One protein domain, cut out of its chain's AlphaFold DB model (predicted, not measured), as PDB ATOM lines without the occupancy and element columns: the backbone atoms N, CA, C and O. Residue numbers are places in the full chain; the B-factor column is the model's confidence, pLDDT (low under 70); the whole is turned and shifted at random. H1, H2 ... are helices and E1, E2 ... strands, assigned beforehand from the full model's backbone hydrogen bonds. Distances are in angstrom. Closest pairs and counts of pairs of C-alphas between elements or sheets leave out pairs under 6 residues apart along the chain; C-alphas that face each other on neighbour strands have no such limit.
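AT A GLANCE: This is residues 14 to 163 of the 164 residues of an uncharacterized protein of Pyrodictium delaneyi (UniProt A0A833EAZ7). One twisted, curled sheet of eight antiparallel strands makes a wall, with the longest helix, H2, packed along one face over E3 and E4 and the short helix H1 standing up from the same face over E7. The other face has no named helix, and a tail, residues 151 to 163 with H3 in it, sticks out free of the body. The printed part has 150 residues, with three named helices and eight named strands in the order E1 E2 E3 E4 E5 E6 H1 E7 E8 H2 H3; across the sheet the order is E1 E2 E3 E4 E8 E7 E6 E5. The class is mixed, helices and strands; the whole is compact, with a radius of gyration of the C-alphas of 16.7 A, yet elongated, spanning 51 by 33 by 33 A.

IN THESE COORDINATES: E1 is residues 14 to 16, beginning at C-alpha 14 (6.452, 2.005, -6.724). E2 is residues 19 to 24, E3 28 to 34 and E4 40 to 50, 27.5 A long, which bends by 70 degrees at residue 47. E8, residues 103 to 115, measures 36.1 A and ends at C-alpha 115 (14.520, 2.309, 11.387). E7 is residues 90 to 100, 31.7 A, E6 69 to 75, and E5 58 to 66, which bends by 61 degrees at residue 61. H2 is residues 123 to 138, 21.4 A, H1 77 to 82, and H3 154 to 161, ending at C-alpha 161 (4.587, -34.692, -4.873).

HOW THE PARTS SIT: E1 to E4 form a meander, each strand the antiparallel neighbour of the one before; N 22 and O 30 of the hairpin E2 and E3 are 2.8 A apart, within hydrogen-bond range. E4 and E8 are antiparallel at 162 degrees, with N 42 and O 113 2.8 A apart. In the hairpin E7 and E8, N 92 and O 112 are 2.8 A apart. E1 and E5 are the edge strands. H1 and H2 on one face make two layers, helices over a sheet. H2 runs along the strands, at 27 degrees to E4 on the local plane and at a height over the sheet of 8.9 A; its closest C-alphas to E4 are Glu 138 and Ser 48, 4.9 A. H1 has a height of 8.4 A, and its closest C-alphas to E7 are Ser 77 and Ile 91, 4.7 A. With residues 132 to 136 alone, H2 only just touches H1, with 3 pairs of C-alphas within 8 A, the closest Lys 82 and Val 136, 7.1 A. H3 is not on the sheet and is apart from H2. In H2 every O i to N i+4 pair is within hydrogen-bond range; H3 has 2 of 4, and H1 has 0 of 2 but 2 of 3 O i to N i+3 pairs.

THE WHOLE: The C-alphas farthest apart, Arg 119 and Lys 163, are 52.2 A apart. The printed part has no cut, and H2 to H3 is the long link. Residues 14 to 18 and 149 to 163 have pLDDT under 70.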
ATOM      1  N   GLU A  14       7.436   1.668  -7.754       46.19
ATOM      2  CA  GLU A  14       6.452   2.005  -6.724       46.19
ATOM      3  C   GLU A  14       5.346   0.951  -6.858       46.19
ATOM      4  O   GLU A  14       4.400   1.102  -7.630       46.19
ATOM      5  N   ALA A  15       5.526  -0.194  -6.196       45.19
ATOM      6  CA  ALA A  15       4.622  -1.327  -6.327       45.19
ATOM      7  C   ALA A  15       3.249  -0.980  -5.737       45.19
ATOM      8  O   ALA A  15       2.231  -1.470  -6.223       45.19
ATOM      9  N   TRP A  16       3.218  -0.097  -4.725       48.88
ATOM     10  CA  TRP A  16       2.019   0.497  -4.132       48.88
ATOM     11  C   TRP A  16       2.392   1.629  -3.151       48.88
ATOM     12  O   TRP A  16       3.475   1.607  -2.575       48.88
ATOM     13  N   LYS A  17       1.497   2.609  -2.946       59.47
ATOM     14  CA  LYS A  17       1.672   3.826  -2.112       59.47
ATOM     15  C   LYS A  17       2.593   3.638  -0.887       59.47
ATOM     16  O   LYS A  17       2.177   3.043   0.105       59.47
ATOM     17  N   GLY A  18       3.794   4.223  -0.928       66.56
ATOM     18  CA  GLY A  18       4.740   4.229   0.202       66.56
ATOM     19  C   GLY A  18       5.644   2.996   0.314       66.56
ATOM     20  O   GLY A  18       6.328   2.847   1.330       66.56
ATOM     21  N   VAL A  19       5.652   2.139  -0.712       80.12
ATOM     22  CA  VAL A  19       6.536   0.978  -0.850       80.12
ATOM     23  C   VAL A  19       7.474   1.185  -2.035       80.12
ATOM     24  O   VAL A  19       7.021   1.384  -3.164       80.12
ATOM     25  N   THR A  20       8.775   1.083  -1.779       84.12
ATOM     26  CA  THR A  20       9.826   1.144  -2.796       84.12
ATOM     27  C   THR A  20      10.547  -0.192  -2.866       84.12
ATOM     28  O   THR A  20      11.031  -0.694  -1.853       84.12
ATOM     29  N   GLU A  21      10.640  -0.761  -4.061       82.62
ATOM     30  CA  GLU A  21      11.287  -2.047  -4.299       82.62
ATOM     31  C   GLU A  21      12.613  -1.861  -5.045       82.62
ATOM     32  O   GLU A  21      12.681  -1.157  -6.055       82.62
ATOM     33  N   TYR A  22      13.665  -2.505  -4.545       82.75
ATOM     34  CA  TYR A  22      14.994  -2.548  -5.144       82.75
ATOM     35  C   TYR A  22      15.358  -4.001  -5.429       82.75
ATOM     36  O   TYR A  22      15.117  -4.878  -4.600       82.75
ATOM     37  N   TRP A  23      15.960  -4.247  -6.587       81.56
ATOM     38  CA  TRP A  23      16.420  -5.571  -6.990       81.56
ATOM     39  C   TRP A  23      17.946  -5.603  -7.035       81.56
ATOM     40  O   TRP A  23      18.573  -4.729  -7.634       81.56
ATOM     41  N   TYR A  24      18.522  -6.621  -6.405       80.06
ATOM     42  CA  TYR A  24      19.947  -6.923  -6.349       80.06
ATOM     43  C   TYR A  24      20.163  -8.380  -6.794       80.06
ATOM     44  O   TYR A  24      19.259  -9.205  -6.676       80.06
ATOM     45  N   GLU A  25      21.344  -8.710  -7.325       72.31
ATOM     46  CA  GLU A  25      21.719 -10.090  -7.702       72.31
ATOM     47  C   GLU A  25      20.657 -10.846  -8.528       72.31
ATOM     48  O   GLU A  25      20.344 -11.979  -8.203       72.31
ATOM     49  N   GLU A  26      20.064 -10.223  -9.555       71.19
ATOM     50  CA  GLU A  26      19.016 -10.760 -10.463       71.19
ATOM     51  C   GLU A  26      17.699 -11.270  -9.829       71.19
ATOM     52  O   GLU A  26      16.662 -11.233 -10.488       71.19
ATOM     53  N   PHE A  27      17.697 -11.727  -8.578       73.44
ATOM     54  CA  PHE A  27      16.573 -12.403  -7.925       73.44
ATOM     55  C   PHE A  27      16.383 -12.006  -6.458       73.44
ATOM     56  O   PHE A  27      15.455 -12.501  -5.817       73.44
ATOM     57  N   ARG A  28      17.239 -11.142  -5.905       82.12
ATOM     58  CA  ARG A  28      17.120 -10.687  -4.521       82.12
ATOM     59  C   ARG A  28      16.431  -9.342  -4.462       82.12
ATOM     60  O   ARG A  28      16.778  -8.409  -5.181       82.12
ATOM     61  N   ARG A  29      15.494  -9.218  -3.536       86.69
ATOM     62  CA  ARG A  29      14.693  -8.017  -3.382       86.69
ATOM     63  C   ARG A  29      14.942  -7.354  -2.034       86.69
ATOM     64  O   ARG A  29      15.013  -8.019  -1.003       86.69
ATOM     65  N   ALA A  30      15.027  -6.029  -2.055       89.38
ATOM     66  CA  ALA A  30      14.900  -5.174  -0.887       89.38
ATOM     67  C   ALA A  30      13.615  -4.354  -1.010       89.38
ATOM     68  O   ALA A  30      13.448  -3.589  -1.960       89.38
ATOM     69  N   ILE A  31      12.710  -4.493  -0.051       90.88
ATOM     70  CA  ILE A  31      11.480  -3.705   0.018       90.88
ATOM     71  C   ILE A  31      11.633  -2.685   1.134       90.88
ATOM     72  O   ILE A  31      11.825  -3.048   2.290       90.88
ATOM     73  N   VAL A  32      11.492  -1.410   0.798       90.69
ATOM     74  CA  VAL A  32      11.486  -0.297   1.741       90.69
ATOM     75  C   VAL A  32      10.056   0.205   1.893       90.69
ATOM     76  O   VAL A  32       9.439   0.653   0.932       90.69
ATOM     77  N   ILE A  33       9.525   0.135   3.107       90.25
ATOM     78  CA  ILE A  33       8.152   0.508   3.450       90.25
ATOM     79  C   ILE A  33       8.212   1.636   4.469       90.25
ATOM     80  O   ILE A  33       8.953   1.543   5.448       90.25
ATOM     81  N   ARG A  34       7.413   2.686   4.285       86.75
ATOM     82  CA  ARG A  34       7.152   3.647   5.361       86.75
ATOM     83  C   ARG A  34       5.891   3.243   6.112       86.75
ATOM     84  O   ARG A  34       4.816   3.190   5.519       86.75
ATOM     85  N   ASP A  35       6.022   2.959   7.402       83.56
ATOM     86  CA  ASP A  35       4.871   2.663   8.248       83.56
ATOM     87  C   ASP A  35       4.081   3.944   8.589       83.56
ATOM     88  O   ASP A  35       4.522   5.074   8.351       83.56
ATOM     89  N   ALA A  36       2.890   3.772   9.165       81.19
ATOM     90  CA  ALA A  36       2.026   4.893   9.541       81.19
ATOM     91  C   ALA A  36       2.614   5.780  10.659       81.19
ATOM     92  O   ALA A  36       2.190   6.924  10.813       81.19
ATOM     93  N   ASN A  37       3.593   5.277  11.416       82.94
ATOM     94  CA  ASN A  37       4.274   5.998  12.491       82.94
ATOM     95  C   ASN A  37       5.500   6.781  11.989       82.94
ATOM     96  O   ASN A  37       6.170   7.451  12.775       82.94
ATOM     97  N   GLY A  38       5.797   6.714  10.686       84.69
ATOM     98  CA  GLY A  38       6.945   7.369  10.066       84.69
ATOM     99  C   GLY A  38       8.248   6.571  10.150       84.69
ATOM    100  O   GLY A  38       9.281   7.079   9.717       84.69
ATOM    101  N   CYS A  39       8.214   5.337  10.656       91.56
ATOM    102  CA  CYS A  39       9.347   4.426  10.625       91.56
ATOM    103  C   CYS A  39       9.544   3.843   9.225       91.56
ATOM    104  O   CYS A  39       8.597   3.627   8.467       91.56
ATOM    105  N   ILE A  40      10.799   3.571   8.884       93.38
ATOM    106  CA  ILE A  40      11.168   2.873   7.658       93.38
ATOM    107  C   ILE A  40      11.430   1.411   8.000       93.38
ATOM    108  O   ILE A  40      12.250   1.113   8.865       93.38
ATOM    109  N   VAL A  41      10.749   0.508   7.309       94.50
ATOM    110  CA  VAL A  41      10.960  -0.935   7.389       94.50
ATOM    111  C   VAL A  41      11.632  -1.389   6.102       94.50
ATOM    112  O   VAL A  41      11.120  -1.132   5.018       94.50
ATOM    113  N   ILE A  42      12.774  -2.057   6.221       95.19
ATOM    114  CA  ILE A  42      13.511  -2.642   5.100       95.19
ATOM    115  C   ILE A  42      13.399  -4.161   5.233       95.19
ATOM    116  O   ILE A  42      13.919  -4.716   6.197       95.19
ATOM    117  N   SER A  43      12.710  -4.819   4.303       95.50
ATOM    118  CA  SER A  43      12.678  -6.285   4.179       95.50
ATOM    119  C   SER A  43      13.673  -6.703   3.110       95.50
ATOM    120  O   SER A  43      13.673  -6.121   2.024       95.50
ATOM    121  N   LEU A  44      14.517  -7.679   3.408       94.75
ATOM    122  CA  LEU A  44      15.577  -8.164   2.534       94.75
ATOM    123  C   LEU A  44      15.510  -9.682   2.473       94.75
ATOM    124  O   LEU A  44      15.690 -10.350   3.493       94.75
ATOM    125  N   ASP A  45      15.350 -10.210   1.263       91.62
ATOM    126  CA  ASP A  45      15.486 -11.645   1.041       91.62
ATOM    127  C   ASP A  45      16.952 -12.047   1.283       91.62
ATOM    128  O   ASP A  45      17.888 -11.413   0.770       91.62
ATOM    129  N   VAL A  46      17.160 -13.102   2.072       92.12
ATOM    130  CA  VAL A  46      18.485 -13.666   2.360       92.12
ATOM    131  C   VAL A  46      18.485 -15.180   2.234       92.12
ATOM    132  O   VAL A  46      17.454 -15.834   2.340       92.12
ATOM    133  N   TYR A  47      19.671 -15.734   2.005       88.19
ATOM    134  CA  TYR A  47      19.882 -17.159   1.807       88.19
ATOM    135  C   TYR A  47      21.105 -17.593   2.607       88.19
ATOM    136  O   TYR A  47      22.215 -17.683   2.084       88.19
ATOM    137  N   SER A  48      20.901 -17.848   3.899       90.94
ATOM    138  CA  SER A  48      21.973 -18.289   4.793       90.94
ATOM    139  C   SER A  48      21.607 -19.585   5.495       90.94
ATOM    140  O   SER A  48      20.494 -19.734   6.001       90.94
ATOM    141  N   ARG A  49      22.560 -20.517   5.554       91.75
ATOM    142  CA  ARG A  49      22.451 -21.729   6.368       91.75
ATOM    143  C   ARG A  49      23.194 -21.522   7.675       91.75
ATOM    144  O   ARG A  49      24.374 -21.182   7.669       91.75
ATOM    145  N   LEU A  50      22.516 -21.790   8.782       89.00
ATOM    146  CA  LEU A  50      23.103 -21.766  10.113       89.00
ATOM    147  C   LEU A  50      23.255 -23.197  10.630       89.00
ATOM    148  O   LEU A  50      22.367 -24.036  10.471       89.00
ATOM    149  N   ASN A  51      24.380 -23.464  11.289       85.88
ATOM    150  CA  ASN A  51      24.614 -24.753  11.946       85.88
ATOM    151  C   ASN A  51      23.808 -24.883  13.250       85.88
ATOM    152  O   ASN A  51      23.450 -25.981  13.655       85.88
ATOM    153  N   ALA A  52      23.534 -23.755  13.907       89.69
ATOM    154  CA  ALA A  52      22.714 -23.646  15.105       89.69
ATOM    155  C   ALA A  52      22.171 -22.216  15.210       89.69
ATOM    156  O   ALA A  52      22.718 -21.304  14.585       89.69
ATOM    157  N   LEU A  53      21.132 -22.009  16.021       90.50
ATOM    158  CA  LEU A  53      20.661 -20.662  16.334       90.50
ATOM    159  C   LEU A  53      21.694 -19.942  17.228       90.50
ATOM    160  O   LEU A  53      22.002 -20.459  18.306       90.50
ATOM    161  N   PRO A  54      22.229 -18.776  16.818       91.25
ATOM    162  CA  PRO A  54      23.161 -18.010  17.638       91.25
ATOM    163  C   PRO A  54      22.577 -17.668  19.022       91.25
ATOM    164  O   PRO A  54      21.402 -17.308  19.104       91.25
ATOM    165  N   PRO A  55      23.356 -17.749  20.117       90.38
ATOM    166  CA  PRO A  55      22.862 -17.451  21.467       90.38
ATOM    167  C   PRO A  55      22.307 -16.031  21.636       90.38
ATOM    168  O   PRO A  55      21.424 -15.797  22.459       90.38
ATOM    169  N   GLU A  56      22.823 -15.075  20.866       91.75
ATOM    170  CA  GLU A  56      22.372 -13.684  20.847       91.75
ATOM    171  C   GLU A  56      21.013 -13.486  20.154       91.75
ATOM    172  O   GLU A  56      20.435 -12.400  20.228       91.75
ATOM    173  N   TYR A  57      20.496 -14.511  19.472       93.75
ATOM    174  CA  TYR A  57      19.222 -14.465  18.767       93.75
ATOM    175  C   TYR A  57      18.091 -14.923  19.680       93.75
ATOM    176  O   TYR A  57      18.055 -16.054  20.167       93.75
ATOM    177  N   ARG A  58      17.110 -14.043  19.887       96.25
ATOM    178  CA  ARG A  58      15.953 -14.332  20.735       96.25
ATOM    179  C   ARG A  58      14.764 -14.749  19.880       96.25
ATOM    180  O   ARG A  58      14.256 -13.946  19.106       96.25
ATOM    181  N   VAL A  59      14.266 -15.970  20.065       96.50
ATOM    182  CA  VAL A  59      13.012 -16.412  19.431       96.50
ATOM    183  C   VAL A  59      11.833 -15.657  20.054       96.50
ATOM    184  O   VAL A  59      11.594 -15.763  21.257       96.50
ATOM    185  N   GLU A  60      11.109 -14.886  19.244       96.88
ATOM    186  CA  GLU A  60       9.914 -14.125  19.645       96.88
ATOM    187  C   GLU A  60       8.612 -14.829  19.241       96.88
ATOM    188  O   GLU A  60       7.581 -14.621  19.877       96.88
ATOM    189  N   GLY A  61       8.654 -15.692  18.225       95.75
ATOM    190  CA  GLY A  61       7.489 -16.436  17.758       95.75
ATOM    191  C   GLY A  61       7.869 -17.716  17.027       95.75
ATOM    192  O   GLY A  61       8.997 -17.868  16.553       95.75
ATOM    193  N   ARG A  62       6.908 -18.637  16.946       96.50
ATOM    194  CA  ARG A  62       7.033 -19.907  16.228       96.50
ATOM    195  C   ARG A  62       5.743 -20.196  15.479       96.50
ATOM    196  O   ARG A  62       4.661 -19.962  16.015       96.50
ATOM    197  N   LEU A  63       5.876 -20.714  14.271       95.69
ATOM    198  CA  LEU A  63       4.779 -21.239  13.477       95.69
ATOM    199  C   LEU A  63       5.141 -22.661  13.056       95.69
ATOM    200  O   LEU A  63       6.053 -22.865  12.256       95.69
ATOM    201  N   GLU A  64       4.429 -23.639  13.602       91.50
ATOM    202  CA  GLU A  64       4.568 -25.038  13.203       91.50
ATOM    203  C   GLU A  64       3.901 -25.237  11.838       91.50
ATOM    204  O   GLU A  64       2.715 -24.949  11.668       91.50
ATOM    205  N   ALA A  65       4.673 -25.697  10.852       84.25
ATOM    206  CA  ALA A  65       4.159 -26.032   9.525       84.25
ATOM    207  C   ALA A  65       3.894 -27.541   9.391       84.25
ATOM    208  O   ALA A  65       2.921 -27.945   8.757       84.25
ATOM    209  N   ASP A  66       4.754 -28.364   9.999       82.81
ATOM    210  CA  ASP A  66       4.634 -29.822  10.114       82.81
ATOM    211  C   ASP A  66       5.445 -30.296  11.340       82.81
ATOM    212  O   ASP A  66       6.243 -29.548  11.903       82.81
ATOM    213  N   SER A  67       5.306 -31.566  11.711       80.81
ATOM    214  CA  SER A  67       6.052 -32.271  12.762       80.81
ATOM    215  C   SER A  67       7.578 -32.118  12.694       80.81
ATOM    216  O   SER A  67       8.259 -32.267  13.708       80.81
ATOM    217  N   SER A  68       8.123 -31.817  11.515       87.44
ATOM    218  CA  SER A  68       9.557 -31.674  11.267       87.44
ATOM    219  C   SER A  68       9.972 -30.281  10.791       87.44
ATOM    220  O   SER A  68      11.152 -30.089  10.508       87.44
ATOM    221  N   VAL A  69       9.040 -29.332  10.636       91.81
ATOM    222  CA  VAL A  69       9.317 -28.002  10.068       91.81
ATOM    223  C   VAL A  69       8.613 -26.918  10.874       91.81
ATOM    224  O   VAL A  69       7.389 -26.920  11.008       91.81
ATOM    225  N   GLU A  70       9.382 -25.934  11.322       94.69
ATOM    226  CA  GLU A  70       8.864 -24.735  11.976       94.69
ATOM    227  C   GLU A  70       9.482 -23.467  11.381       94.69
ATOM    228  O   GLU A  70      10.639 -23.443  10.957       94.69
ATOM    229  N   VAL A  71       8.698 -22.393  11.368       96.00
ATOM    230  CA  VAL A  71       9.173 -21.045  11.064       96.00
ATOM    231  C   VAL A  71       9.366 -20.310  12.383       96.00
ATOM    232  O   VAL A  71       8.433 -20.151  13.169       96.00
ATOM    233  N   LEU A  72      10.591 -19.867  12.625       96.81
ATOM    234  CA  LEU A  72      10.994 -19.093  13.787       96.81
ATOM    235  C   LEU A  72      11.041 -17.612  13.412       96.81
ATOM    236  O   LEU A  72      11.716 -17.225  12.456       96.81
ATOM    237  N   TYR A  73      10.377 -16.785  14.214       97.38
ATOM    238  CA  TYR A  73      10.502 -15.332  14.163       97.38
ATOM    239  C   TYR A  73      11.467 -14.902  15.257       97.38
ATOM    240  O   TYR A  73      11.225 -15.137  16.446       97.38
ATOM    241  N   VAL A  74      12.590 -14.326  14.852       97.75
ATOM    242  CA  VAL A  74      13.757 -14.147  15.713       97.75
ATOM    243  C   VAL A  74      14.151 -12.684  15.768       97.75
ATOM    244  O   VAL A  74      14.309 -12.045  14.740       97.75
ATOM    245  N   ASN A  75      14.377 -12.160  16.967       97.38
ATOM    246  CA  ASN A  75      14.991 -10.858  17.170       97.38
ATOM    247  C   ASN A  75      16.513 -11.004  17.203       97.38
ATOM    248  O   ASN A  75      17.070 -11.674  18.076       97.38
ATOM    249  N   ALA A  76      17.166 -10.353  16.246       96.38
ATOM    250  CA  ALA A  76      18.609 -10.330  16.063       96.38
ATOM    251  C   ALA A  76      19.175  -8.915  16.260       96.38
ATOM    252  O   ALA A  76      20.196  -8.553  15.685       96.38
ATOM    253  N   SER A  77      18.543  -8.076  17.085       94.44
ATOM    254  CA  SER A  77      18.983  -6.680  17.270       94.44
ATOM    255  C   SER A  77      20.397  -6.555  17.859       94.44
ATOM    256  O   SER A  77      21.003  -5.491  17.764       94.44
ATOM    257  N   ALA A  78      20.968  -7.642  18.391       92.44
ATOM    258  CA  ALA A  78      22.371  -7.715  18.799       92.44
ATOM    259  C   ALA A  78      23.364  -7.433  17.652       92.44
ATOM    260  O   ALA A  78      24.471  -6.972  17.911       92.44
ATOM    261  N   ILE A  79      22.983  -7.655  16.386       92.50
ATOM    262  CA  ILE A  79      23.843  -7.361  15.227       92.50
ATOM    263  C   ILE A  79      23.637  -5.953  14.648       92.50
ATOM    264  O   ILE A  79      24.237  -5.626  13.627       92.50
ATOM    265  N   ALA A  80      22.823  -5.098  15.281       92.81
ATOM    266  CA  ALA A  80      22.485  -3.774  14.750       92.81
ATOM    267  C   ALA A  80      23.704  -2.872  14.514       92.81
ATOM    268  O   ALA A  80      23.720  -2.115  13.547       92.81
ATOM    269  N   GLU A  81      24.742  -2.979  15.346       91.75
ATOM    270  CA  GLU A  81      25.988  -2.213  15.193       91.75
ATOM    271  C   GLU A  81      26.808  -2.599  13.953       91.75
ATOM    272  O   GLU A  81      27.652  -1.824  13.509       91.75
ATOM    273  N   LYS A  82      26.555  -3.784  13.384       92.69
ATOM    274  CA  LYS A  82      27.260  -4.304  12.207       92.69
ATOM    275  C   LYS A  82      26.583  -3.905  10.893       92.69
ATOM    276  O   LYS A  82      27.171  -4.084   9.831       92.69
ATOM    277  N   ILE A  83      25.362  -3.371  10.951       93.12
ATOM    278  CA  ILE A  83      24.609  -2.947   9.769       93.12
ATOM    279  C   ILE A  83      24.950  -1.492   9.443       93.12
ATOM    280  O   ILE A  83      24.707  -0.594  10.246       93.12
ATOM    281  N   GLN A  84      25.506  -1.252   8.253       90.69
ATOM    282  CA  GLN A  84      25.800   0.095   7.765       90.69
ATOM    283  C   GLN A  84      24.634   0.669   6.947       90.69
ATOM    284  O   GLN A  84      23.697  -0.030   6.577       90.69
ATOM    285  N   GLY A  85      24.683   1.973   6.666       86.62
ATOM    286  CA  GLY A  85      23.671   2.689   5.875       86.62
ATOM    287  C   GLY A  85      22.479   3.193   6.693       86.62
ATOM    288  O   GLY A  85      21.969   4.276   6.419       86.62
ATOM    289  N   VAL A  86      22.092   2.481   7.754       91.19
ATOM    290  CA  VAL A  86      21.046   2.894   8.703       91.19
ATOM    291  C   VAL A  86      21.457   2.590  10.139       91.19
ATOM    292  O   VAL A  86      22.407   1.852  10.372       91.19
ATOM    293  N   LYS A  87      20.731   3.149  11.113       92.31
ATOM    294  CA  LYS A  87      20.842   2.762  12.524       92.31
ATOM    295  C   LYS A  87      19.567   2.019  12.939       92.31
ATOM    296  O   LYS A  87      18.592   2.692  13.265       92.31
ATOM    297  N   PRO A  88      19.552   0.675  12.911       93.94
ATOM    298  CA  PRO A  88      18.369  -0.112  13.254       93.94
ATOM    299  C   PRO A  88      17.924   0.099  14.706       93.94
ATOM    300  O   PRO A  88      18.756   0.057  15.614       93.94
ATOM    301  N   GLU A  89      16.621   0.257  14.950       94.06
ATOM    302  CA  GLU A  89      16.037   0.058  16.286       94.06
ATOM    303  C   GLU A  89      15.652  -1.404  16.531       94.06
ATOM    304  O   GLU A  89      15.697  -1.858  17.674       94.06
ATOM    305  N   LYS A  90      15.287  -2.143  15.475       95.56
ATOM    306  CA  LYS A  90      14.968  -3.574  15.550       95.56
ATOM    307  C   LYS A  90      15.481  -4.301  14.311       95.56
ATOM    308  O   LYS A  90      15.348  -3.787  13.199       95.56
ATOM    309  N   ILE A  91      16.018  -5.501  14.513       97.25
ATOM    310  CA  ILE A  91      16.306  -6.462  13.444       97.25
ATOM    311  C   ILE A  91      15.573  -7.759  13.755       97.25
ATOM    312  O   ILE A  91      15.739  -8.334  14.832       97.25
ATOM    313  N   GLU A  92      14.770  -8.211  12.804       97.81
ATOM    314  CA  GLU A  92      14.017  -9.454  12.858       97.81
ATOM    315  C   GLU A  92      14.476 -10.377  11.732       97.81
ATOM    316  O   GLU A  92      14.775  -9.921  10.631       97.81
ATOM    317  N   LEU A  93      14.524 -11.673  12.008       97.50
ATOM    318  CA  LEU A  93      14.853 -12.715  11.048       97.50
ATOM    319  C   LEU A  93      13.701 -13.708  10.974       97.50
ATOM    320  O   LEU A  93      13.141 -14.098  12.003       97.50
ATOM    321  N   THR A  94      13.412 -14.169   9.763       97.19
ATOM    322  CA  THR A  94      12.571 -15.345   9.538       97.19
ATOM    323  C   THR A  94      13.478 -16.537   9.259       97.19
ATOM    324  O   THR A  94      14.170 -16.573   8.236       97.19
ATOM    325  N   ILE A  95      13.487 -17.512  10.168       96.56
ATOM    326  CA  ILE A  95      14.345 -18.699  10.087       96.56
ATOM    327  C   ILE A  95      13.476 -19.944   9.951       96.56
ATOM    328  O   ILE A  95      12.606 -20.194  10.777       96.56
ATOM    329  N   ILE A  96      13.735 -20.755   8.936       95.38
ATOM    330  CA  ILE A  96      13.108 -22.061   8.761       95.38
ATOM    331  C   ILE A  96      13.973 -23.083   9.494       95.38
ATOM    332  O   ILE A  96      15.129 -23.300   9.122       95.38
ATOM    333  N   ARG A  97      13.425 -23.718  10.533       94.56
ATOM    334  CA  ARG A  97      14.047 -24.866  11.196       94.56
ATOM    335  C   ARG A  97      13.430 -26.152  10.665       94.56
ATOM    336  O   ARG A  97      12.214 -26.320  10.668       94.56
ATOM    337  N   THR A  98      14.286 -27.066  10.225       92.56
ATOM    338  CA  THR A  98      13.906 -28.416   9.797       92.56
ATOM    339  C   THR A  98      14.618 -29.445  10.666       92.56
ATOM    340  O   THR A  98      15.822 -29.327  10.883       92.56
ATOM    341  N   VAL A  99      13.900 -30.470  11.123       89.75
ATOM    342  CA  VAL A  99      14.458 -31.604  11.871       89.75
ATOM    343  C   VAL A  99      14.340 -32.871  11.029       89.75
ATOM    344  O   VAL A  99      13.235 -33.317  10.734       89.75
ATOM    345  N   VAL A 100      15.468 -33.469  10.644       85.31
ATOM    346  CA  VAL A 100      15.514 -34.742   9.901       85.31
ATOM    347  C   VAL A 100      16.436 -35.691  10.649       85.31
ATOM    348  O   VAL A 100      17.579 -35.342  10.904       85.31
ATOM    349  N   ASP A 101      15.950 -36.872  11.034       85.31
ATOM    350  CA  ASP A 101      16.761 -37.902  11.707       85.31
ATOM    351  C   ASP A 101      17.537 -37.407  12.948       85.31
ATOM    352  O   ASP A 101      18.636 -37.871  13.240       85.31
ATOM    353  N   LYS A 102      16.930 -36.489  13.720       81.50
ATOM    354  CA  LYS A 102      17.516 -35.786  14.887       81.50
ATOM    355  C   LYS A 102      18.592 -34.744  14.555       81.50
ATOM    356  O   LYS A 102      19.120 -34.128  15.478       81.50
ATOM    357  N   GLU A 103      18.886 -34.508  13.283       86.31
ATOM    358  CA  GLU A 103      19.686 -33.368  12.847       86.31
ATOM    359  C   GLU A 103      18.795 -32.149  12.636       86.31
ATOM    360  O   GLU A 103      17.733 -32.230  12.012       86.31
ATOM    361  N   GLU A 104      19.245 -31.003  13.134       90.44
ATOM    362  CA  GLU A 104      18.564 -29.729  12.945       90.44
ATOM    363  C   GLU A 104      19.249 -28.924  11.845       90.44
ATOM    364  O   GLU A 104      20.474 -28.860  11.760       90.44
ATOM    365  N   ARG A 105      18.443 -28.286  10.999       91.62
ATOM    366  CA  ARG A 105      18.902 -27.373   9.956       91.62
ATOM    367  C   ARG A 105      18.167 -26.062  10.088       91.62
ATOM    368  O   ARG A 105      16.950 -26.065  10.254       91.62
ATOM    369  N   TYR A 106      18.905 -24.969   9.975       94.00
ATOM    370  CA  TYR A 106      18.389 -23.617  10.106       94.00
ATOM    371  C   TYR A 106      18.699 -22.846   8.828       94.00
ATOM    372  O   TYR A 106      19.860 -22.744   8.431       94.00
ATOM    373  N   GLU A 107      17.672 -22.300   8.188       95.25
ATOM    374  CA  GLU A 107      17.812 -21.491   6.979       95.25
ATOM    375  C   GLU A 107      17.184 -20.115   7.212       95.25
ATOM    376  O   GLU A 107      15.986 -20.005   7.467       95.25
ATOM    377  N   VAL A 108      17.994 -19.059   7.164       95.06
ATOM    378  CA  VAL A 108      17.508 -17.675   7.229       95.06
ATOM    379  C   VAL A 108      16.976 -17.305   5.851       95.06
ATOM    380  O   VAL A 108      17.690 -17.478   4.865       95.06
ATOM    381  N   SER A 109      15.739 -16.813   5.805       93.31
ATOM    382  CA  SER A 109      15.002 -16.538   4.560       93.31
ATOM    383  C   SER A 109      14.727 -15.053   4.319       93.31
ATOM    384  O   SER A 109      14.766 -14.591   3.184       93.31
ATOM    385  N   ASP A 110      14.476 -14.290   5.383       95.69
ATOM    386  CA  ASP A 110      14.204 -12.852   5.313       95.69
ATOM    387  C   ASP A 110      14.805 -12.156   6.532       95.69
ATOM    388  O   ASP A 110      14.813 -12.699   7.645       95.69
ATOM    389  N   VAL A 111      15.305 -10.948   6.294       97.12
ATOM    390  CA  VAL A 111      15.756 -10.003   7.310       97.12
ATOM    391  C   VAL A 111      14.867  -8.774   7.224       97.12
ATOM    392  O   VAL A 111      14.784  -8.130   6.180       97.12
ATOM    393  N   ARG A 112      14.282  -8.382   8.352       97.00
ATOM    394  CA  ARG A 112      13.523  -7.145   8.479       97.00
ATOM    395  C   ARG A 112      14.213  -6.188   9.433       97.00
ATOM    396  O   ARG A 112      14.444  -6.495  10.598       97.00
ATOM    397  N   ILE A 113      14.510  -4.996   8.940       96.94
ATOM    398  CA  ILE A 113      15.150  -3.920   9.691       96.94
ATOM    399  C   ILE A 113      14.135  -2.804   9.881       96.94
ATOM    400  O   ILE A 113      13.610  -2.272   8.908       96.94
ATOM    401  N   THR A 114      13.891  -2.412  11.128       95.94
ATOM    402  CA  THR A 114      13.081  -1.232  11.448       95.94
ATOM    403  C   THR A 114      13.995  -0.075  11.829       95.94
ATOM    404  O   THR A 114      14.825  -0.214  12.730       95.94
ATOM    405  N   CYS A 115      13.827   1.055  11.138       94.50
ATOM    406  CA  CYS A 115      14.520   2.309  11.387       94.50
ATOM    407  C   CYS A 115      13.541   3.498  11.527       94.50
ATOM    408  O   CYS A 115      13.097   4.072  10.532       94.50
ATOM    409  N   CYS A 116      13.219   3.912  12.750       92.50
ATOM    410  CA  CYS A 116      12.323   5.030  13.066       92.50
ATOM    411  C   CYS A 116      13.014   6.397  13.052       92.50
ATOM    412  O   CYS A 116      12.361   7.429  12.904       92.50
ATOM    413  N   LYS A 117      14.344   6.428  13.190       90.12
ATOM    414  CA  LYS A 117      15.143   7.662  13.081       90.12
ATOM    415  C   LYS A 117      15.685   7.914  11.675       90.12
ATOM    416  O   LYS A 117      16.288   8.964  11.438       90.12
ATOM    417  N   CYS A 118      15.489   6.976  10.751       88.00
ATOM    418  CA  CYS A 118      15.900   7.140   9.367       88.00
ATOM    419  C   CYS A 118      15.018   8.163   8.654       88.00
ATOM    420  O   CYS A 118      13.807   8.225   8.844       88.00
ATOM    421  N   ARG A 119      15.650   8.970   7.802       83.06
ATOM    422  CA  ARG A 119      14.952   9.840   6.848       83.06
ATOM    423  C   ARG A 119      14.914   9.151   5.487       83.06
ATOM    424  O   ARG A 119      15.333   8.004   5.383       83.06
ATOM    425  N   ASN A 120      14.385   9.829   4.467       83.06
ATOM    426  CA  ASN A 120      14.342   9.315   3.093       83.06
ATOM    427  C   ASN A 120      15.684   8.667   2.722       83.06
ATOM    428  O   ASN A 120      16.699   9.361   2.680       83.06
ATOM    429  N   LEU A 121      15.664   7.352   2.497       86.19
ATOM    430  CA  LEU A 121      16.845   6.583   2.131       86.19
ATOM    431  C   LEU A 121      17.079   6.737   0.633       86.19
ATOM    432  O   LEU A 121      16.165   6.544  -0.171       86.19
ATOM    433  N   SER A 122      18.299   7.105   0.264       85.00
ATOM    434  CA  SER A 122      18.747   7.054  -1.123       85.00
ATOM    435  C   SER A 122      18.987   5.605  -1.558       85.00
ATOM    436  O   SER A 122      19.098   4.700  -0.730       85.00
ATOM    437  N   TYR A 123      19.118   5.386  -2.867       82.69
ATOM    438  CA  TYR A 123      19.545   4.092  -3.402       82.69
ATOM    439  C   TYR A 123      20.858   3.607  -2.756       82.69
ATOM    440  O   TYR A 123      20.954   2.450  -2.352       82.69
ATOM    441  N   ASP A 124      21.834   4.506  -2.582       85.12
ATOM    442  CA  ASP A 124      23.133   4.192  -1.975       85.12
ATOM    443  C   ASP A 124      23.017   3.820  -0.490       85.12
ATOM    444  O   ASP A 124      23.814   3.031   0.022       85.12
ATOM    445  N   ASP A 125      22.038   4.374   0.229       90.50
ATOM    446  CA  ASP A 125      21.760   3.978   1.613       90.50
ATOM    447  C   ASP A 125      21.223   2.548   1.660       90.50
ATOM    448  O   ASP A 125      21.747   1.725   2.408       90.50
ATOM    449  N   VAL A 126      20.233   2.233   0.819       90.19
ATOM    450  CA  VAL A 126      19.626   0.893   0.754       90.19
ATOM    451  C   VAL A 126      20.647  -0.150   0.299       90.19
ATOM    452  O   VAL A 126      20.723  -1.221   0.900       90.19
ATOM    453  N   TYR A 127      21.492   0.175  -0.683       89.31
ATOM    454  CA  TYR A 127      22.569  -0.709  -1.133       89.31
ATOM    455  C   TYR A 127      23.579  -1.007  -0.018       89.31
ATOM    456  O   TYR A 127      23.980  -2.158   0.158       89.31
ATOM    457  N   ARG A 128      23.958  -0.001   0.785       92.81
ATOM    458  CA  ARG A 128      24.845  -0.201   1.945       92.81
ATOM    459  C   ARG A 128      24.225  -1.117   2.995       92.81
ATOM    460  O   ARG A 128      24.921  -1.995   3.494       92.81
ATOM    461  N   VAL A 129      22.930  -0.956   3.279       94.50
ATOM    462  CA  VAL A 129      22.201  -1.869   4.176       94.50
ATOM    463  C   VAL A 129      22.222  -3.287   3.624       94.50
ATOM    464  O   VAL A 129      22.620  -4.205   4.334       94.50
ATOM    465  N   TYR A 130      21.832  -3.458   2.359       93.94
ATOM    466  CA  TYR A 130      21.835  -4.748   1.672       93.94
ATOM    467  C   TYR A 130      23.202  -5.436   1.782       93.94
ATOM    468  O   TYR A 130      23.284  -6.568   2.256       93.94
ATOM    469  N   ARG A 131      24.278  -4.730   1.417       93.44
ATOM    470  CA  ARG A 131      25.641  -5.260   1.471       93.44
ATOM    471  C   ARG A 131      26.020  -5.697   2.884       93.44
ATOM    472  O   ARG A 131      26.458  -6.827   3.060       93.44
ATOM    473  N   SER A 132      25.804  -4.848   3.891       94.94
ATOM    474  CA  SER A 132      26.110  -5.207   5.280       94.94
ATOM    475  C   SER A 132      25.278  -6.384   5.783       94.94
ATOM    476  O   SER A 132      25.794  -7.213   6.525       94.94
ATOM    477  N   VAL A 133      24.009  -6.494   5.386       95.19
ATOM    478  CA  VAL A 133      23.171  -7.649   5.739       95.19
ATOM    479  C   VAL A 133      23.734  -8.929   5.133       95.19
ATOM    480  O   VAL A 133      23.864  -9.916   5.851       95.19
ATOM    481  N   VAL A 134      24.117  -8.921   3.853       93.81
ATOM    482  CA  VAL A 134      24.742 -10.084   3.204       93.81
ATOM    483  C   VAL A 134      26.055 -10.457   3.890       93.81
ATOM    484  O   VAL A 134      26.252 -11.616   4.246       93.81
ATOM    485  N   GLU A 135      26.925  -9.486   4.154       94.50
ATOM    486  CA  GLU A 135      28.206  -9.729   4.826       94.50
ATOM    487  C   GLU A 135      28.017 -10.305   6.239       94.50
ATOM    488  O   GLU A 135      28.734 -11.221   6.637       94.50
ATOM    489  N   VAL A 136      27.030  -9.815   6.996       94.00
ATOM    490  CA  VAL A 136      26.793 -10.240   8.384       94.00
ATOM    491  C   VAL A 136      26.038 -11.569   8.473       94.00
ATOM    492  O   VAL A 136      26.389 -12.408   9.303       94.00
ATOM    493  N   ILE A 137      24.998 -11.763   7.660       93.38
ATOM    494  CA  ILE A 137      24.092 -12.920   7.747       93.38
ATOM    495  C   ILE A 137      24.550 -14.068   6.846       93.38
ATOM    496  O   ILE A 137      24.489 -15.226   7.258       93.38
ATOM    497  N   GLU A 138      25.007 -13.776   5.630       92.50
ATOM    498  CA  GLU A 138      25.437 -14.788   4.650       92.50
ATOM    499  C   GLU A 138      26.949 -15.021   4.654       92.50
ATOM    500  O   GLU A 138      27.409 -15.968   4.023       92.50
ATOM    501  N   GLN A 139      27.720 -14.195   5.375       92.19
ATOM    502  CA  GLN A 139      29.176 -14.326   5.519       92.19
ATOM    503  C   GLN A 139      29.921 -14.332   4.177       92.19
ATOM    504  O   GLN A 139      30.934 -15.011   4.006       92.19
ATOM    505  N   ARG A 140      29.419 -13.554   3.214       91.06
ATOM    506  CA  ARG A 140      30.030 -13.368   1.895       91.06
ATOM    507  C   ARG A 140      30.014 -11.901   1.496       91.06
ATOM    508  O   ARG A 140      29.208 -11.124   1.995       91.06
ATOM    509  N   ASP A 141      30.860 -11.553   0.540       89.06
ATOM    510  CA  ASP A 141      30.835 -10.242  -0.100       89.06
ATOM    511  C   ASP A 141      30.036 -10.334  -1.417       89.06
ATOM    512  O   ASP A 141      30.429 -11.089  -2.315       89.06
ATOM    513  N   PRO A 142      28.915  -9.599  -1.556       85.50
ATOM    514  CA  PRO A 142      28.090  -9.649  -2.760       85.50
ATOM    515  C   PRO A 142      28.759  -9.067  -4.011       85.50
ATOM    516  O   PRO A 142      28.282  -9.327  -5.113       85.50
ATOM    517  N   GLU A 143      29.847  -8.301  -3.881       83.94
ATOM    518  CA  GLU A 143      30.581  -7.748  -5.029       83.94
ATOM    519  C   GLU A 143      31.584  -8.749  -5.608       83.94
ATOM    520  O   GLU A 143      31.812  -8.770  -6.817       83.94
ATOM    521  N   THR A 144      32.174  -9.598  -4.764       86.38
ATOM    522  CA  THR A 144      33.185 -10.579  -5.193       86.38
ATOM    523  C   THR A 144      32.626 -11.990  -5.349       86.38
ATOM    524  O   THR A 144      33.183 -12.785  -6.102       86.38
ATOM    525  N   SER A 145      31.525 -12.309  -4.668       84.62
ATOM    526  CA  SER A 145      30.843 -13.607  -4.722       84.62
ATOM    527  C   SER A 145      29.328 -13.426  -4.886       84.62
ATOM    528  O   SER A 145      28.571 -13.779  -3.972       84.62
ATOM    529  N   PRO A 146      28.862 -12.859  -6.018       82.62
ATOM    530  CA  PRO A 146      27.440 -12.672  -6.263       82.62
ATOM    531  C   PRO A 146      26.738 -14.025  -6.400       82.62
ATOM    532  O   PRO A 146      27.258 -14.953  -7.030       82.62
ATOM    533  N   LEU A 147      25.544 -14.147  -5.824       80.69
ATOM    534  CA  LEU A 147      24.718 -15.321  -6.069       80.69
ATOM    535  C   LEU A 147      24.179 -15.289  -7.495       80.69
ATOM    536  O   LEU A 147      23.818 -14.243  -8.029       80.69
ATOM    537  N   THR A 148      24.085 -16.473  -8.088       71.31
ATOM    538  CA  THR A 148      23.384 -16.675  -9.354       71.31
ATOM    539  C   THR A 148      22.008 -17.277  -9.079       71.31
ATOM    540  O   THR A 148      21.862 -18.032  -8.108       71.31
ATOM    541  N   PRO A 149      20.990 -16.964  -9.900       68.12
ATOM    542  CA  PRO A 149      19.683 -17.584  -9.765       68.12
ATOM    543  C   PRO A 149      19.806 -19.114  -9.760       68.12
ATOM    544  O   PRO A 149      20.532 -19.675 -10.593       68.12
ATOM    545  N   PRO A 150      19.098 -19.823  -8.861       61.53
ATOM    546  CA  PRO A 150      19.070 -21.273  -8.915       61.53
ATOM    547  C   PRO A 150      18.525 -21.714 -10.276       61.53
ATOM    548  O   PRO A 150      17.465 -21.267 -10.716       61.53
ATOM    549  N   GLN A 151      19.247 -22.616 -10.943       56.97
ATOM    550  CA  GLN A 151      18.762 -23.240 -12.173       56.97
ATOM    551  C   GLN A 151      17.421 -23.937 -11.875       56.97
ATOM    552  O   GLN A 151      17.327 -24.616 -10.849       56.97
ATOM    553  N   PRO A 152      16.387 -23.807 -12.726       51.72
ATOM    554  CA  PRO A 152      15.083 -24.414 -12.478       51.72
ATOM    555  C   PRO A 152      15.202 -25.926 -12.238       51.72
ATOM    556  O   PRO A 152      15.419 -26.710 -13.161       51.72
ATOM    557  N   VAL A 153      15.035 -26.365 -10.988       50.66
ATOM    558  CA  VAL A 153      15.067 -27.790 -10.627       50.66
ATOM    559  C   VAL A 153      13.651 -28.379 -10.702       50.66
ATOM    560  O   VAL A 153      13.163 -28.994  -9.755       50.66
ATOM    561  N   GLU A 154      12.954 -28.202 -11.833       44.62
ATOM    562  CA  GLU A 154      11.581 -28.716 -12.043       44.62
ATOM    563  C   GLU A 154      11.451 -30.230 -11.762       44.62
ATOM    564  O   GLU A 154      10.375 -30.725 -11.416       44.62
ATOM    565  N   LYS A 155      12.549 -30.991 -11.869       42.25
ATOM    566  CA  LYS A 155      12.535 -32.456 -11.737       42.25
ATOM    567  C   LYS A 155      12.390 -32.982 -10.303       42.25
ATOM    568  O   LYS A 155      11.903 -34.098 -10.143       42.25
ATOM    569  N   VAL A 156      12.763 -32.229  -9.262       45.44
ATOM    570  CA  VAL A 156      12.751 -32.756  -7.876       45.44
ATOM    571  C   VAL A 156      11.372 -32.613  -7.219       45.44
ATOM    572  O   VAL A 156      10.916 -33.534  -6.539       45.44
ATOM    573  N   TYR A 157      10.660 -31.512  -7.476       35.56
ATOM    574  CA  TYR A 157       9.340 -31.266  -6.880       35.56
ATOM    575  C   TYR A 157       8.243 -32.181  -7.441       35.56
ATOM    576  O   TYR A 157       7.456 -32.723  -6.662       35.56
ATOM    577  N   ARG A 158       8.228 -32.450  -8.758       37.09
ATOM    578  CA  ARG A 158       7.262 -33.397  -9.352       37.09
ATOM    579  C   ARG A 158       7.411 -34.810  -8.785       37.09
ATOM    580  O   ARG A 158       6.408 -35.447  -8.493       37.09
ATOM    581  N   ALA A 159       8.639 -35.286  -8.569       40.66
ATOM    582  CA  ALA A 159       8.881 -36.633  -8.050       40.66
ATOM    583  C   ALA A 159       8.514 -36.796  -6.561       40.66
ATOM    584  O   ALA A 159       8.118 -37.886  -6.150       40.66
ATOM    585  N   ARG A 160       8.635 -35.733  -5.750       40.97
ATOM    586  CA  ARG A 160       8.244 -35.749  -4.328       40.97
ATOM    587  C   ARG A 160       6.734 -35.633  -4.122       40.97
ATOM    588  O   ARG A 160       6.210 -36.282  -3.226       40.97
ATOM    589  N   LEU A 161       6.043 -34.853  -4.953       39.94
ATOM    590  CA  LEU A 161       4.587 -34.692  -4.873       39.94
ATOM    591  C   LEU A 161       3.816 -35.840  -5.544       39.94
ATOM    592  O   LEU A 161       2.730 -36.168  -5.090       39.94
ATOM    593  N   ALA A 162       4.382 -36.490  -6.569       42.44
ATOM    594  CA  ALA A 162       3.768 -37.650  -7.230       42.44
ATOM    595  C   ALA A 162       3.915 -38.978  -6.458       42.44
ATOM    596  O   ALA A 162       3.412 -40.002  -6.906       42.44
ATOM    597  N   LYS A 163       4.631 -38.983  -5.323       40.72
ATOM    598  CA  LYS A 163       4.763 -40.138  -4.416       40.72
ATOM    599  C   LYS A 163       3.846 -40.050  -3.181       40.72
ATOM    600  O   LYS A 163       4.110 -40.742  -2.200       40.72
TER     601      LYS A 163